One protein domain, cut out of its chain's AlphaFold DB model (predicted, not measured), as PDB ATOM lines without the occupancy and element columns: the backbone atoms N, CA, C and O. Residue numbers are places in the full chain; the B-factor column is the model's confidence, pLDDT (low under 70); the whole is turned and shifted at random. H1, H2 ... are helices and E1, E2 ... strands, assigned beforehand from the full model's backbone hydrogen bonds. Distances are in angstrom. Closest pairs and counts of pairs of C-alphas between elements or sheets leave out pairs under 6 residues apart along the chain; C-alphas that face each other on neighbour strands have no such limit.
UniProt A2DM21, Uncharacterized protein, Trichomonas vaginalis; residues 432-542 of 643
ATOM      1  N   PHE A 432     214.206 249.556 233.634       84.75
ATOM      2  CA  PHE A 432     213.843 250.961 233.782       84.75
ATOM      3  C   PHE A 432     213.536 251.557 232.410       84.75
ATOM      4  O   PHE A 432     214.399 251.594 231.532       84.75
ATOM      5  N   VAL A 433     212.317 252.066 232.242       86.56
ATOM      6  CA  VAL A 433     211.879 252.728 231.010       86.56
ATOM      7  C   VAL A 433     211.742 254.225 231.292       86.56
ATOM      8  O   VAL A 433     210.718 254.650 231.832       86.56
ATOM      9  N   PRO A 434     212.751 255.056 230.971       85.88
ATOM     10  CA  PRO A 434     212.678 256.492 231.218       85.88
ATOM     11  C   PRO A 434     211.595 257.152 230.360       85.88
ATOM     12  O   PRO A 434     211.353 256.740 229.223       85.88
ATOM     13  N   ASP A 435     210.985 258.214 230.894       83.56
ATOM     14  CA  ASP A 435     210.018 259.059 230.182       83.56
ATOM     15  C   ASP A 435     208.829 258.294 229.585       83.56
ATOM     16  O   ASP A 435     208.387 258.577 228.468       83.56
ATOM     17  N   MET A 436     208.308 257.307 230.318       87.31
ATOM     18  CA  MET A 436     207.184 256.509 229.836       87.31
ATOM     19  C   MET A 436     205.841 257.224 230.010       87.31
ATOM     20  O   MET A 436     205.012 257.241 229.099       87.31
ATOM     21  N   PHE A 437     205.650 257.850 231.169       89.88
ATOM     22  CA  PHE A 437     204.419 258.535 231.546       89.88
ATOM     23  C   PHE A 437     204.679 260.003 231.879       89.88
ATOM     24  O   PHE A 437     205.795 260.400 232.217       89.88
ATOM     25  N   THR A 438     203.631 260.814 231.778       91.69
ATOM     26  CA  THR A 438     203.620 262.211 232.211       91.69
ATOM     27  C   THR A 438     202.360 262.499 233.005       91.69
ATOM     28  O   THR A 438     201.302 261.944 232.712       91.69
ATOM     29  N   ILE A 439     202.469 263.398 233.978       92.75
ATOM     30  CA  ILE A 439     201.311 263.981 234.654       92.75
ATOM     31  C   ILE A 439     200.842 265.160 233.797       92.75
ATOM     32  O   ILE A 439     201.632 266.054 233.498       92.75
ATOM     33  N   GLN A 440     199.588 265.130 233.354       91.06
ATOM     34  CA  GLN A 440     198.959 266.233 232.622       91.06
ATOM     35  C   GLN A 440     198.334 267.233 233.589       91.06
ATOM     36  O   GLN A 440     198.612 268.424 233.498       91.06
ATOM     37  N   ASN A 441     197.561 266.725 234.550       91.12
ATOM     38  CA  ASN A 441     196.913 267.505 235.598       91.12
ATOM     39  C   ASN A 441     197.165 266.853 236.958       91.12
ATOM     40  O   ASN A 441     197.346 265.636 237.053       91.12
ATOM     41  N   ASN A 442     197.189 267.673 238.004       92.62
ATOM     42  CA  ASN A 442     197.279 267.221 239.384       92.62
ATOM     43  C   ASN A 442     196.413 268.107 240.276       92.62
ATOM     44  O   ASN A 442     196.439 269.330 240.145       92.62
ATOM     45  N   GLU A 443     195.690 267.476 241.191       91.31
ATOM     46  CA  GLU A 443     194.882 268.136 242.208       91.31
ATOM     47  C   GLU A 443     195.124 267.463 243.560       91.31
ATOM     48  O   GLU A 443     195.365 266.259 243.649       91.31
ATOM     49  N   ILE A 444     195.106 268.260 244.627       90.81
ATOM     50  CA  ILE A 444     195.205 267.768 246.001       90.81
ATOM     51  C   ILE A 444     193.946 268.232 246.716       90.81
ATOM     52  O   ILE A 444     193.758 269.431 246.932       90.81
ATOM     53  N   HIS A 445     193.089 267.282 247.074       89.56
ATOM     54  CA  HIS A 445     191.892 267.543 247.863       89.56
ATOM     55  C   HIS A 445     192.149 267.145 249.305       89.56
ATOM     56  O   HIS A 445     192.600 266.037 249.576       89.56
ATOM     57  N   VAL A 446     191.835 268.032 250.239       88.88
ATOM     58  CA  VAL A 446     191.951 267.762 251.670       88.88
ATOM     59  C   VAL A 446     190.548 267.743 252.251       88.88
ATOM     60  O   VAL A 446     189.843 268.749 252.206       88.88
ATOM     61  N   TYR A 447     190.133 266.593 252.779       84.06
ATOM     62  CA  TYR A 447     188.789 266.420 253.342       84.06
ATOM     63  C   TYR A 447     188.727 266.813 254.814       84.06
ATOM     64  O   TYR A 447     187.699 267.266 255.307       84.06
ATOM     65  N   ASN A 448     189.829 266.606 255.529       84.69
ATOM     66  CA  ASN A 448     190.001 266.977 256.924       84.69
ATOM     67  C   ASN A 448     191.496 267.131 257.224       84.69
ATOM     68  O   ASN A 448     192.334 266.869 256.366       84.69
ATOM     69  N   GLN A 449     191.821 267.498 258.463       84.56
ATOM     70  CA  GLN A 449     193.189 267.680 258.952       84.56
ATOM     71  C   GLN A 449     194.173 266.568 258.532       84.56
ATOM     72  O   GLN A 449     195.339 266.852 258.276       84.56
ATOM     73  N   TYR A 450     193.732 265.312 258.471       87.50
ATOM     74  CA  TYR A 450     194.617 264.162 258.284       87.50
ATOM     75  C   TYR A 450     194.485 263.507 256.913       87.50
ATOM     76  O   TYR A 450     195.375 262.762 256.523       87.50
ATOM     77  N   SER A 451     193.393 263.729 256.185       90.00
ATOM     78  CA  SER A 451     193.074 262.991 254.964       90.00
ATOM     79  C   SER A 451     193.215 263.873 253.733       90.00
ATOM     80  O   SER A 451     192.489 264.860 253.576       90.00
ATOM     81  N   ALA A 452     194.125 263.472 252.848       92.25
ATOM     82  CA  ALA A 452     194.316 264.080 251.544       92.25
ATOM     83  C   ALA A 452     194.154 263.038 250.430       92.25
ATOM     84  O   ALA A 452     194.567 261.885 250.566       92.25
ATOM     85  N   LEU A 453     193.589 263.469 249.311       93.75
ATOM     86  CA  LEU A 453     193.479 262.711 248.078       93.75
ATOM     87  C   LEU A 453     194.271 263.432 246.994       93.75
ATOM     88  O   LEU A 453     193.944 264.558 246.622       93.75
ATOM     89  N   VAL A 454     195.316 262.777 246.501       94.12
ATOM     90  CA  VAL A 454     196.118 263.260 245.377       94.12
ATOM     91  C   VAL A 454     195.546 262.656 244.106       94.12
ATOM     92  O   VAL A 454     195.627 261.445 243.905       94.12
ATOM     93  N   VAL A 455     194.956 263.491 243.260       94.31
ATOM     94  CA  VAL A 455     194.364 263.091 241.984       94.31
ATOM     95  C   VAL A 455     195.324 263.473 240.868       94.31
ATOM     96  O   VAL A 455     195.740 264.625 240.755       94.31
ATOM     97  N   LEU A 456     195.714 262.493 240.060       94.19
ATOM     98  CA  LEU A 456     196.656 262.655 238.957       94.19
ATOM     99  C   LEU A 456     195.992 262.235 237.657       94.19
ATOM    100  O   LEU A 456     195.435 261.146 237.581       94.19
ATOM    101  N   THR A 457     196.144 263.032 236.607       92.44
ATOM    102  CA  THR A 457     195.828 262.604 235.242       92.44
ATOM    103  C   THR A 457     197.118 262.177 234.552       92.44
ATOM    104  O   THR A 457     197.974 263.015 234.258       92.44
ATOM    105  N   ILE A 458     197.285 260.878 234.315       90.25
ATOM    106  CA  ILE A 458     198.507 260.272 233.778       90.25
ATOM    107  C   ILE A 458     198.296 259.890 232.314       90.25
ATOM    108  O   ILE A 458     197.354 259.185 231.975       90.25
ATOM    109  N   ALA A 459     199.214 260.306 231.444       89.06
ATOM    110  CA  ALA A 459     199.211 259.944 230.030       89.06
ATOM    111  C   ALA A 459     200.524 259.268 229.622       89.06
ATOM    112  O   ALA A 459     201.595 259.593 230.145       89.06
ATOM    113  N   ALA A 460     200.461 258.358 228.649       87.69
ATOM    114  CA  ALA A 460     201.657 257.783 228.042       87.69
ATOM    115  C   ALA A 460     202.352 258.822 227.139       87.69
ATOM    116  O   ALA A 460     201.733 259.394 226.242       87.69
ATOM    117  N   LYS A 461     203.659 259.056 227.334       85.38
ATOM    118  CA  LYS A 461     204.461 259.950 226.469       85.38
ATOM    119  C   LYS A 461     204.778 259.309 225.109       85.38
ATOM    120  O   LYS A 461     205.143 260.008 224.165       85.38
ATOM    121  N   ARG A 462     204.713 257.977 225.006       80.19
ATOM    122  CA  ARG A 462     205.108 257.205 223.816       80.19
ATOM    123  C   ARG A 462     204.093 256.112 223.522       80.19
ATOM    124  O   ARG A 462     203.509 255.542 224.439       80.19
ATOM    125  N   LYS A 463     203.941 255.778 222.237       72.50
ATOM    126  CA  LYS A 463     203.107 254.651 221.818       72.50
ATOM    127  C   LYS A 463     203.673 253.356 222.399       72.50
ATOM    128  O   LYS A 463     204.829 253.007 222.155       72.50
ATOM    129  N   LEU A 464     202.839 252.669 223.164       71.12
ATOM    130  CA  LEU A 464     203.142 251.381 223.760       71.12
ATOM    131  C   LEU A 464     203.403 250.336 222.667       71.12
ATOM    132  O   LEU A 464     202.609 250.197 221.738       71.12
ATOM    133  N   LYS A 465     204.530 249.614 222.763       71.31
ATOM    134  CA  LYS A 465     204.819 248.473 221.872       71.31
ATOM    135  C   LYS A 465     203.889 247.293 222.156       71.31
ATOM    136  O   LYS A 465     203.536 246.566 221.236       71.31
ATOM    137  N   GLU A 466     203.489 247.143 223.415       72.00
ATOM    138  CA  GLU A 466     202.568 246.123 223.904       72.00
ATOM    139  C   GLU A 466     201.569 246.758 224.880       72.00
ATOM    140  O   GLU A 466     201.961 247.669 225.615       72.00
ATOM    141  N   PRO A 467     200.308 246.293 224.924       72.50
ATOM    142  CA  PRO A 467     199.332 246.765 225.902       72.50
ATOM    143  C   PRO A 467     199.814 246.565 227.343       72.50
ATOM    144  O   PRO A 467     200.459 245.561 227.661       72.50
ATOM    145  N   ILE A 468     199.465 247.509 228.217       77.25
ATOM    146  CA  ILE A 468     199.724 247.424 229.655       77.25
ATOM    147  C   ILE A 468     198.536 246.749 230.335       77.25
ATOM    148  O   ILE A 468     197.391 247.139 230.124       77.25
ATOM    149  N   VAL A 469     198.814 245.746 231.171       69.94
ATOM    150  CA  VAL A 469     197.780 244.992 231.900       69.94
ATOM    151  C   VAL A 469     197.431 245.605 233.266       69.94
ATOM    152  O   VAL A 469     196.409 245.279 233.865       69.94
ATOM    153  N   GLY A 470     198.242 246.541 233.752       76.69
ATOM    154  CA  GLY A 470     197.966 247.313 234.958       76.69
ATOM    155  C   GLY A 470     199.116 248.248 235.303       76.69
ATOM    156  O   GLY A 470     200.269 247.980 234.948       76.69
ATOM    157  N   ILE A 471     198.794 249.340 235.996       81.44
ATOM    158  CA  ILE A 471     199.798 250.231 236.581       81.44
ATOM    159  C   ILE A 471     199.558 250.396 238.076       81.44
ATOM    160  O   ILE A 471     198.418 250.505 238.526       81.44
ATOM    161  N   THR A 472     200.645 250.458 238.832       84.75
ATOM    162  CA  THR A 472     200.663 250.858 240.236       84.75
ATOM    163  C   THR A 472     201.464 252.142 240.344       84.75
ATOM    164  O   THR A 472     202.660 252.163 240.046       84.75
ATOM    165  N   VAL A 473     200.798 253.213 240.765       88.94
ATOM    166  CA  VAL A 473     201.410 254.518 241.013       88.94
ATOM    167  C   VAL A 473     201.652 254.649 242.504       88.94
ATOM    168  O   VAL A 473     200.710 254.552 243.288       88.94
ATOM    169  N   THR A 474     202.900 254.891 242.888       88.62
ATOM    170  CA  THR A 474     203.304 255.155 244.270       88.62
ATOM    171  C   THR A 474     203.746 256.605 244.392       88.62
ATOM    172  O   THR A 474     204.649 257.040 243.675       88.62
ATOM    173  N   ALA A 475     203.115 257.333 245.307       91.62
ATOM    174  CA  ALA A 475     203.389 258.723 245.636       91.62
ATOM    175  C   ALA A 475     204.161 258.813 246.956       91.62
ATOM    176  O   ALA A 475     203.720 258.273 247.972       91.62
ATOM    177  N   SER A 476     205.298 259.513 246.940       89.56
ATOM    178  CA  SER A 476     206.192 259.632 248.092       89.56
ATOM    179  C   SER A 476     206.529 261.082 248.410       89.56
ATOM    180  O   SER A 476     207.034 261.818 247.557       89.56
ATOM    181  N   CYS A 477     206.253 261.487 249.651       91.19
ATOM    182  CA  CYS A 477     206.584 262.808 250.181       91.19
ATOM    183  C   CYS A 477     206.726 262.767 251.725       91.19
ATOM    184  O   CYS A 477     205.763 263.036 252.454       91.19
ATOM    185  N   PRO A 478     207.912 262.398 252.246       87.19
ATOM    186  CA  PRO A 478     208.153 262.208 253.680       87.19
ATOM    187  C   PRO A 478     208.049 263.479 254.525       87.19
ATOM    188  O   PRO A 478     207.792 263.410 255.730       87.19
ATOM    189  N   GLU A 479     208.208 264.648 253.912       88.69
ATOM    190  CA  GLU A 479     208.098 265.926 254.609       88.69
ATOM    191  C   GLU A 479     206.650 266.257 254.992       88.69
ATOM    192  O   GLU A 479     206.434 266.893 256.025       88.69
ATOM    193  N   CYS A 480     205.672 265.830 254.182       90.75
ATOM    194  CA  CYS A 480     204.267 266.216 254.347       90.75
ATOM    195  C   CYS A 480     203.338 265.088 254.804       90.75
ATOM    196  O   CYS A 480     202.274 265.390 255.342       90.75
ATOM    197  N   PHE A 481     203.704 263.813 254.635       91.88
ATOM    198  CA  PHE A 481     202.807 262.677 254.886       91.88
ATOM    199  C   PHE A 481     203.392 261.656 255.869       91.88
ATOM    200  O   PHE A 481     204.596 261.610 256.111       91.88
ATOM    201  N   HIS A 482     202.522 260.845 256.472       86.00
ATOM    202  CA  HIS A 482     202.906 259.776 257.405       86.00
ATOM    203  C   HIS A 482     203.327 258.469 256.717       86.00
ATOM    204  O   HIS A 482     203.961 257.619 257.347       86.00
ATOM    205  N   ALA A 483     202.945 258.290 255.456       84.62
ATOM    206  CA  ALA A 483     203.201 257.102 254.659       84.62
ATOM    207  C   ALA A 483     203.166 257.453 253.169       84.62
ATOM    208  O   ALA A 483     202.602 258.484 252.790       84.62
ATOM    209  N   ASP A 484     203.708 256.573 252.328       85.62
ATOM    210  CA  ASP A 484     203.410 256.640 250.899       85.62
ATOM    211  C   ASP A 484     201.957 256.262 250.643       85.62
ATOM    212  O   ASP A 484     201.395 255.375 251.289       85.62
ATOM    213  N   GLY A 485     201.385 256.903 249.634       86.81
ATOM    214  CA  GLY A 485     200.145 256.459 249.027       86.81
ATOM    215  C   GLY A 485     200.459 255.639 247.787       86.81
ATOM    216  O   GLY A 485     201.426 255.912 247.071       86.81
ATOM    217  N   SER A 486     199.633 254.644 247.493       87.81
ATOM    218  CA  SER A 486     199.708 253.970 246.204       87.81
ATOM    219  C   SER A 486     198.337 253.581 245.702       87.81
ATOM    220  O   SER A 486     197.487 253.155 246.486       87.81
ATOM    221  N   ARG A 487     198.156 253.645 244.389       86.06
ATOM    222  CA  ARG A 487     196.938 253.198 243.727       86.06
ATOM    223  C   ARG A 487     197.296 252.322 242.540       86.06
ATOM    224  O   ARG A 487     198.136 252.692 241.721       86.06
ATOM    225  N   THR A 488     196.624 251.183 242.448       80.81
ATOM    226  CA  THR A 488     196.683 250.306 241.281       80.81
ATOM    227  C   THR A 488     195.416 250.482 240.461       80.81
ATOM    228  O   THR A 488     194.315 250.426 241.014       80.81
ATOM    229  N   ILE A 489     195.565 250.696 239.155       77.94
ATOM    230  CA  ILE A 489     194.447 250.768 238.208       77.94
ATOM    231  C   ILE A 489     194.567 249.641 237.161       77.94
ATOM    232  O   ILE A 489     195.657 249.421 236.617       77.94
ATOM    233  N   PRO A 490     193.485 248.875 236.911       69.31
ATOM    234  CA  PRO A 490     193.456 247.860 235.864       69.31
ATOM    235  C   PRO A 490     193.251 248.506 234.483       69.31
ATOM    236  O   PRO A 490     192.366 249.335 234.326       69.31
ATOM    237  N   ILE A 491     194.078 248.091 233.517       63.84
ATOM    238  CA  ILE A 491     194.028 248.298 232.053       63.84
ATOM    239  C   ILE A 491     193.321 249.559 231.527       63.84
ATOM    240  O   ILE A 491     192.098 249.604 231.416       63.84
ATOM    241  N   SER A 492     194.129 250.439 230.935       54.09
ATOM    242  CA  SER A 492     193.796 251.056 229.653       54.09
ATOM    243  C   SER A 492     194.992 250.938 228.710       54.09
ATOM    244  O   SER A 492     196.139 250.782 229.135       54.09
ATOM    245  N   ASP A 493     194.746 250.996 227.406       64.31
ATOM    246  CA  ASP A 493     195.798 251.115 226.392       64.31
ATOM    247  C   ASP A 493     196.518 252.480 226.445       64.31
ATOM    248  O   ASP A 493     197.341 252.772 225.573       64.31
ATOM    249  N   PHE A 494     196.205 253.314 227.454       72.00
ATOM    250  CA  PHE A 494     196.602 254.713 227.583       72.00
ATOM    251  C   PHE A 494     196.376 255.497 226.281       72.00
ATOM    252  O   PHE A 494     197.100 256.453 225.990       72.00
ATOM    253  N   SER A 495     195.375 255.097 225.479       70.50
ATOM    254  CA  SER A 495     194.923 255.876 224.321       70.50
ATOM    255  C   SER A 495     194.337 257.217 224.756       70.50
ATOM    256  O   SER A 495     194.456 258.204 224.027       70.50
ATOM    257  N   MET A 496     193.774 257.254 225.966       77.12
ATOM    258  CA  MET A 496     193.350 258.447 226.685       77.12
ATOM    259  C   MET A 496     194.125 258.577 228.008       77.12
ATOM    260  O   MET A 496     194.627 257.577 228.528       77.12
ATOM    261  N   PRO A 497     194.256 259.798 228.555       85.62
ATOM    262  CA  PRO A 497     194.797 260.004 229.895       85.62
ATOM    263  C   PRO A 497     193.916 259.346 230.965       85.62
ATOM    264  O   PRO A 497     192.694 259.456 230.909       85.62
ATOM    265  N   GLU A 498     194.544 258.720 231.958       86.75
ATOM    266  CA  GLU A 498     193.870 258.021 233.055       86.75
ATOM    267  C   GLU A 498     193.930 258.815 234.352       86.75
ATOM    268  O   GLU A 498     194.963 259.399 234.687       86.75
ATOM    269  N   GLU A 499     192.843 258.790 235.118       89.94
ATOM    270  CA  GLU A 499     192.797 259.401 236.441       89.94
ATOM    271  C   GLU A 499     193.216 258.402 237.527       89.94
ATOM    272  O   GLU A 499     192.709 257.282 237.622       89.94
ATOM    273  N   VAL A 500     194.149 258.818 238.380       90.44
ATOM    274  CA  VAL A 500     194.654 258.037 239.503       90.44
ATOM    275  C   VAL A 500     194.487 258.840 240.781       90.44
ATOM    276  O   VAL A 500     195.168 259.842 240.990       90.44
ATOM    277  N   ALA A 501     193.605 258.363 241.653       91.88
ATOM    278  CA  ALA A 501     193.348 258.953 242.958       91.88
ATOM    279  C   ALA A 501     194.089 258.170 244.055       91.88
ATOM    280  O   ALA A 501     193.870 256.968 244.237       91.88
ATOM    281  N   ILE A 502     194.993 258.846 244.765       92.44
ATOM    282  CA  ILE A 502     195.874 258.270 245.784       92.44
ATOM    283  C   ILE A 502     195.538 258.890 247.139       92.44
ATOM    284  O   ILE A 502     195.778 260.074 247.372       92.44
ATOM    285  N   GLU A 503     195.000 258.078 248.043       91.00
ATOM    286  CA  GLU A 503     194.744 258.488 249.424       91.00
ATOM    287  C   GLU A 503     196.048 258.535 250.222       91.00
ATOM    288  O   GLU A 503     196.868 257.614 250.168       91.00
ATOM    289  N   MET A 504     196.241 259.620 250.971       91.88
ATOM    290  CA  MET A 504     197.422 259.852 251.793       91.88
ATOM    291  C   MET A 504     197.042 260.485 253.134       91.88
ATOM    292  O   MET A 504     196.085 261.255 253.235       91.88
ATOM    293  N   ILE A 505     197.827 260.179 254.172       90.69
ATOM    294  CA  ILE A 505     197.626 260.726 255.517       90.69
ATOM    295  C   ILE A 505     198.595 261.884 255.745       90.69
ATOM    296  O   ILE A 505     199.808 261.673 255.853       90.69
ATOM    297  N   ALA A 506     198.065 263.104 255.796       91.31
ATOM    298  CA  ALA A 506     198.831 264.324 255.992       91.31
ATOM    299  C   ALA A 506     199.404 264.395 257.418       91.31
ATOM    300  O   ALA A 506     198.726 264.102 258.400       91.31
ATOM    301  N   LYS A 507     200.677 264.783 257.511       91.50
ATOM    302  CA  LYS A 507     201.475 264.914 258.740       91.50
ATOM    303  C   LYS A 507     201.790 266.370 259.056       91.50
ATOM    304  O   LYS A 507     201.752 266.786 260.208       91.50
ATOM    305  N   LYS A 508     202.181 267.129 258.032       91.31
ATOM    306  CA  LYS A 508     202.602 268.527 258.147       91.31
ATOM    307  C   LYS A 508     202.394 269.228 256.809       91.31
ATOM    308  O   LYS A 508     202.548 268.611 255.763       91.31
ATOM    309  N   ALA A 509     202.096 270.522 256.839       90.81
ATOM    310  CA  ALA A 509     202.101 271.342 255.635       90.81
ATOM    311  C   ALA A 509     203.512 271.904 255.371       90.81
ATOM    312  O   ALA A 509     204.105 272.544 256.241       90.81
ATOM    313  N   ALA A 510     204.058 271.682 254.172       89.75
ATOM    314  CA  ALA A 510     205.336 272.247 253.737       89.75
ATOM    315  C   ALA A 510     205.374 272.461 252.216       89.75
ATOM    316  O   ALA A 510     204.694 271.764 251.468       89.75
ATOM    317  N   ASN A 511     206.198 273.410 251.760       89.88
ATOM    318  CA  ASN A 511     206.517 273.545 250.338       89.88
ATOM    319  C   ASN A 511     207.578 272.501 249.981       89.88
ATOM    320  O   ASN A 511     208.706 272.583 250.467       89.88
ATOM    321  N   THR A 512     207.225 271.517 249.161       93.12
ATOM    322  CA  THR A 512     208.115 270.395 248.829       93.12
ATOM    323  C   THR A 512     207.759 269.790 247.470       93.12
ATOM    324  O   THR A 512     206.905 270.304 246.747       93.12
ATOM    325  N   ARG A 513     208.435 268.706 247.093       92.44
ATOM    326  CA  ARG A 513     208.181 267.935 245.879       92.44
ATOM    327  C   ARG A 513     207.693 266.539 246.232       92.44
ATOM    328  O   ARG A 513     208.312 265.857 247.043       92.44
ATOM    329  N   MET A 514     206.611 266.112 245.591       93.06
ATOM    330  CA  MET A 514     206.132 264.735 245.663       93.06
ATOM    331  C   MET A 514     206.709 263.942 244.501       93.06
ATOM    332  O   MET A 514     206.541 264.326 243.343       93.06
ATOM    333  N   ASN A 515     207.383 262.841 244.812       91.38
ATOM    334  CA  ASN A 515     207.965 261.958 243.812       91.38
ATOM    335  C   ASN A 515     206.985 260.838 243.464       91.38
ATOM    336  O   ASN A 515     206.312 260.308 244.352       91.38
ATOM    337  N   PHE A 516     206.964 260.435 242.194       90.25
ATOM    338  CA  PHE A 516     206.111 259.351 241.718       90.25
ATOM    339  C   PHE A 516     206.925 258.245 241.069       90.25
ATOM    340  O   PHE A 516     207.764 258.485 240.197       90.25
ATOM    341  N   ARG A 517     206.619 257.011 241.458       88.25
ATOM    342  CA  ARG A 517     207.095 255.803 240.791       88.25
ATOM    343  C   ARG A 517     205.904 255.087 240.185       88.25
ATOM    344  O   ARG A 517     204.899 254.897 240.865       88.25
ATOM    345  N   VAL A 518     206.041 254.654 238.938       87.56
ATOM    346  CA  VAL A 518     205.039 253.812 238.285       87.56
ATOM    347  C   VAL A 518     205.654 252.466 237.968       87.56
ATOM    348  O   VAL A 518     206.655 252.386 237.257       87.56
ATOM    349  N   VAL A 519     205.045 251.415 238.504       83.94
ATOM    350  CA  VAL A 519     205.340 250.023 238.159       83.94
ATOM    351  C   VAL A 519     204.221 249.539 237.257       83.94
ATOM    352  O   VAL A 519     203.050 249.747 237.566       83.94
ATOM    353  N   PHE A 520     204.568 248.931 236.131       81.25
ATOM    354  CA  PHE A 520     203.588 248.463 235.160       81.25
ATOM    355  C   PHE A 520     203.999 247.123 234.569       81.25
ATOM    356  O   PHE A 520     205.187 246.804 234.487       81.25
ATOM    357  N   SER A 521     203.006 246.351 234.139       77.94
ATOM    358  CA  SER A 521     203.224 245.058 233.492       77.94
ATOM    359  C   SER A 521     202.679 245.074 232.069       77.94
ATOM    360  O   SER A 521     201.620 245.646 231.807       77.94
ATOM    361  N   THR A 522     203.399 244.452 231.140       75.50
ATOM    362  CA  THR A 522     202.966 244.271 229.747       75.50
ATOM    363  C   THR A 522     202.115 243.010 229.591       75.50
ATOM    364  O   THR A 522     202.106 242.132 230.457       75.50
ATOM    365  N   LEU A 523     201.423 242.883 228.455       67.75
ATOM    366  CA  LEU A 523     200.667 241.677 228.096       67.75
ATOM    367  C   LEU A 523     201.535 240.405 228.057       67.75
ATOM    368  O   LEU A 523     201.054 239.321 228.379       67.75
ATOM    369  N   SER A 524     202.816 240.533 227.700       67.00
ATOM    370  CA  SER A 524     203.797 239.439 227.734       67.00
ATOM    371  C   SER A 524     204.193 239.002 229.152       67.00
ATOM    372  O   SER A 524     204.854 237.978 229.315       67.00
ATOM    373  N   GLY A 525     203.761 239.730 230.186       65.06
ATOM    374  CA  GLY A 525     204.101 239.448 231.576       65.06
ATOM    375  C   GLY A 525     205.445 240.031 232.013       65.06
ATOM    376  O   GLY A 525     205.937 239.666 233.076       65.06
ATOM    377  N   GLU A 526     206.038 240.947 231.247       74.94
ATOM    378  CA  GLU A 526     207.227 241.670 231.696       74.94
ATOM    379  C   GLU A 526     206.817 242.787 232.658       74.94
ATOM    380  O   GLU A 526     205.947 243.602 232.349       74.94
ATOM    381  N   THR A 527     207.461 242.848 233.823       76.94
ATOM    382  CA  THR A 527     207.314 243.981 234.741       76.94
ATOM    383  C   THR A 527     208.392 245.010 234.443       76.94
ATOM    384  O   THR A 527     209.560 244.661 234.279       76.94
ATOM    385  N   LYS A 528     207.996 246.279 234.373       83.25
ATOM    386  CA  LYS A 528     208.867 247.427 234.104       83.25
ATOM    387  C   LYS A 528     208.541 248.548 235.080       83.25
ATOM    388  O   LYS A 528     207.484 248.550 235.719       83.25
ATOM    389  N   TYR A 529     209.442 249.515 235.205       86.75
ATOM    390  CA  TYR A 529     209.166 250.699 236.013       86.75
ATOM    391  C   TYR A 529     209.662 251.984 235.365       86.75
ATOM    392  O   TYR A 529     210.585 251.993 234.554       86.75
ATOM    393  N   THR A 530     209.029 253.085 235.749       88.69
ATOM    394  CA  THR A 530     209.435 254.437 235.379       88.69
ATOM    395  C   THR A 530     209.295 255.379 236.572       88.69
ATOM    396  O   THR A 530     208.615 255.078 237.558       88.69
ATOM    397  N   ILE A 531     209.935 256.536 236.470       88.81
ATOM    398  CA  ILE A 531     209.806 257.640 237.417       88.81
ATOM    399  C   ILE A 531     209.181 258.792 236.642       88.81
ATOM    400  O   ILE A 531     209.658 259.129 235.557       88.81
ATOM    401  N   ILE A 532     208.108 259.366 237.182       90.81
ATOM    402  CA  ILE A 532     207.480 260.552 236.597       90.81
ATOM    403  C   ILE A 532     208.068 261.792 237.270       90.81
ATOM    404  O   ILE A 532     208.462 261.747 238.438       90.81
ATOM    405  N   GLU A 533     208.137 262.894 236.526       89.56
ATOM    406  CA  GLU A 533     208.532 264.190 237.067       89.56
ATOM    407  C   GLU A 533     207.721 264.534 238.331       89.56
ATOM    408  O   GLU A 533     206.505 264.324 238.367       89.56
ATOM    409  N   PRO A 534     208.385 265.041 239.383       92.00
ATOM    410  CA  PRO A 534     207.718 265.337 240.637       92.00
ATOM    411  C   PRO A 534     206.785 266.541 240.506       92.00
ATOM    412  O   PRO A 534     207.104 267.514 239.818       92.00
ATOM    413  N   ILE A 535     205.675 266.526 241.248       93.75
ATOM    414  CA  ILE A 535     204.813 267.708 241.386       93.75
ATOM    415  C   ILE A 535     205.267 268.542 242.582       93.75
ATOM    416  O   ILE A 535     205.711 268.007 243.602       93.75
ATOM    417  N   ASN A 536     205.152 269.863 242.470       91.50
ATOM    418  CA  ASN A 536     205.395 270.753 243.600       91.50
ATOM    419  C   ASN A 536     204.135 270.806 244.467       91.50
ATOM    420  O   ASN A 536     203.078 271.201 243.982       91.50
ATOM    421  N   ILE A 537     204.272 270.470 245.747       90.94
ATOM    422  CA  ILE A 537     203.238 270.705 246.751       90.94
ATOM    423  C   ILE A 537     203.473 272.088 247.342       90.94
ATOM    424  O   ILE A 537     204.564 272.384 247.840       90.94
ATOM    425  N   GLN A 538     202.442 272.922 247.310       89.56
ATOM    426  CA  GLN A 538     202.392 274.152 248.081       89.56
ATOM    427  C   GLN A 538     201.736 273.882 249.433       89.56
ATOM    428  O   GLN A 538     200.719 273.202 249.529       89.56
ATOM    429  N   MET A 539     202.293 274.472 250.481       90.31
ATOM    430  CA  MET A 539     201.860 274.295 251.864       90.31
ATOM    431  C   MET A 539     200.358 274.576 252.055       90.31
ATOM    432  O   MET A 539     199.684 273.808 252.736       90.31
ATOM    433  N   PHE A 540     199.809 275.601 251.391       87.94
ATOM    434  CA  PHE A 540     198.380 275.927 251.469       87.94
ATOM    435  C   PHE A 540     197.449 274.855 250.880       87.94
ATOM    436  O   PHE A 540     196.284 274.798 251.264       87.94
ATOM    437  N   GLN A 541     197.935 273.998 249.971       89.56
ATOM    438  CA  GLN A 541     197.139 272.904 249.396       89.56
ATOM    439  C   GLN A 541     196.854 271.800 250.420       89.56
ATOM    440  O   GLN A 541     195.995 270.963 250.176       89.56
ATOM    441  N   LEU A 542     197.572 271.791 251.548       92.50
ATOM    442  CA  LEU A 542     197.405 270.825 252.635       92.50
ATOM    443  C   LEU A 542     196.589 271.375 253.812       92.50
ATOM    444  O   LEU A 542     196.472 270.710 254.839       92.50
TER     445      LEU A 542
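This is residues 432 to 542 of the 643 residues of an uncharacterized protein of Trichomonas vaginalis (UniProt A2DM21). The model is a long, narrow barrel of seven strands, made of two twisted sheets whose edges come near each other on both sides, E5 beside E4 and E1 beside E7, with the short helix H1 at one end. The ring is nearly closed, but no strand pairing joins the two sheets. The printed part has 111 residues, with seven named strands, E1 to E7, followed by one named helix, H1; the class is mostly strand. The sheets run E1 E2 E5 and E4 E3 E6 E7, both antiparallel. The whole is compact, with a radius of gyration of the C-alphas of 14.2 A, and elongated, spanning 43 by 22 by 20 A.

E1 is residues 437 to 446, 25.4 A long, from C-alpha 437 at (204.419, 258.535, 231.546); it bends by 65 degrees at residue 440. E2 is residues 451 to 460, 28.7 A. E3 is residues 468 to 476, 23.0 A, and E4 residues 485 to 490, 17.1 A. E5 is residues 498 to 505, 22.9 A. E6, residues 512 to 522, spans 32.8 A from C-alpha 512 at (208.115, 270.395, 248.829), and E7, residues 527 to 537, spans 29.6 A. H1 is residues 539 to 542, 5.7 A, with C-alpha 542 at (197.405, 270.825, 252.635).

In the larger sheet E3 and E4 form a hairpin, with N 473 and O 487 at 2.9 A. E3 is the antiparallel neighbour of E6, with N 474 and O 517 at 2.8 A. E6 and E7 form a hairpin, with N 530 and O 518 at 2.9 A. In the other sheet E1 and E2 form a hairpin, with N 443 and O 455 at 2.9 A. E2 and E5 are antiparallel, with N 454 and O 502 at 2.9 A. Between the edge strands E4 and E5 the closest C-alphas, those of Gly 485 and Met 504, are 5.2 A apart. Between the edge strands E1 and E7 they are those of Thr 438 and Ile 532, 6.1 A apart. E2 and E6 are apart. H1 only grazes the sheet E1 E2 E5, with its residues 541 to 542, and is not on the other sheet. H1 is too short for any O i to N i+4 pair; its one O i to N i+3 pair is within hydrogen-bond range.

The C-alphas farthest apart, those of Ser 524 and Phe 540, are 43.9 A apart. The printed part has no cut and no long link. Mean pLDDT of the printed part is 85.4; residue 469, residues 490 to 493 and residues 523 to 525 are under 70.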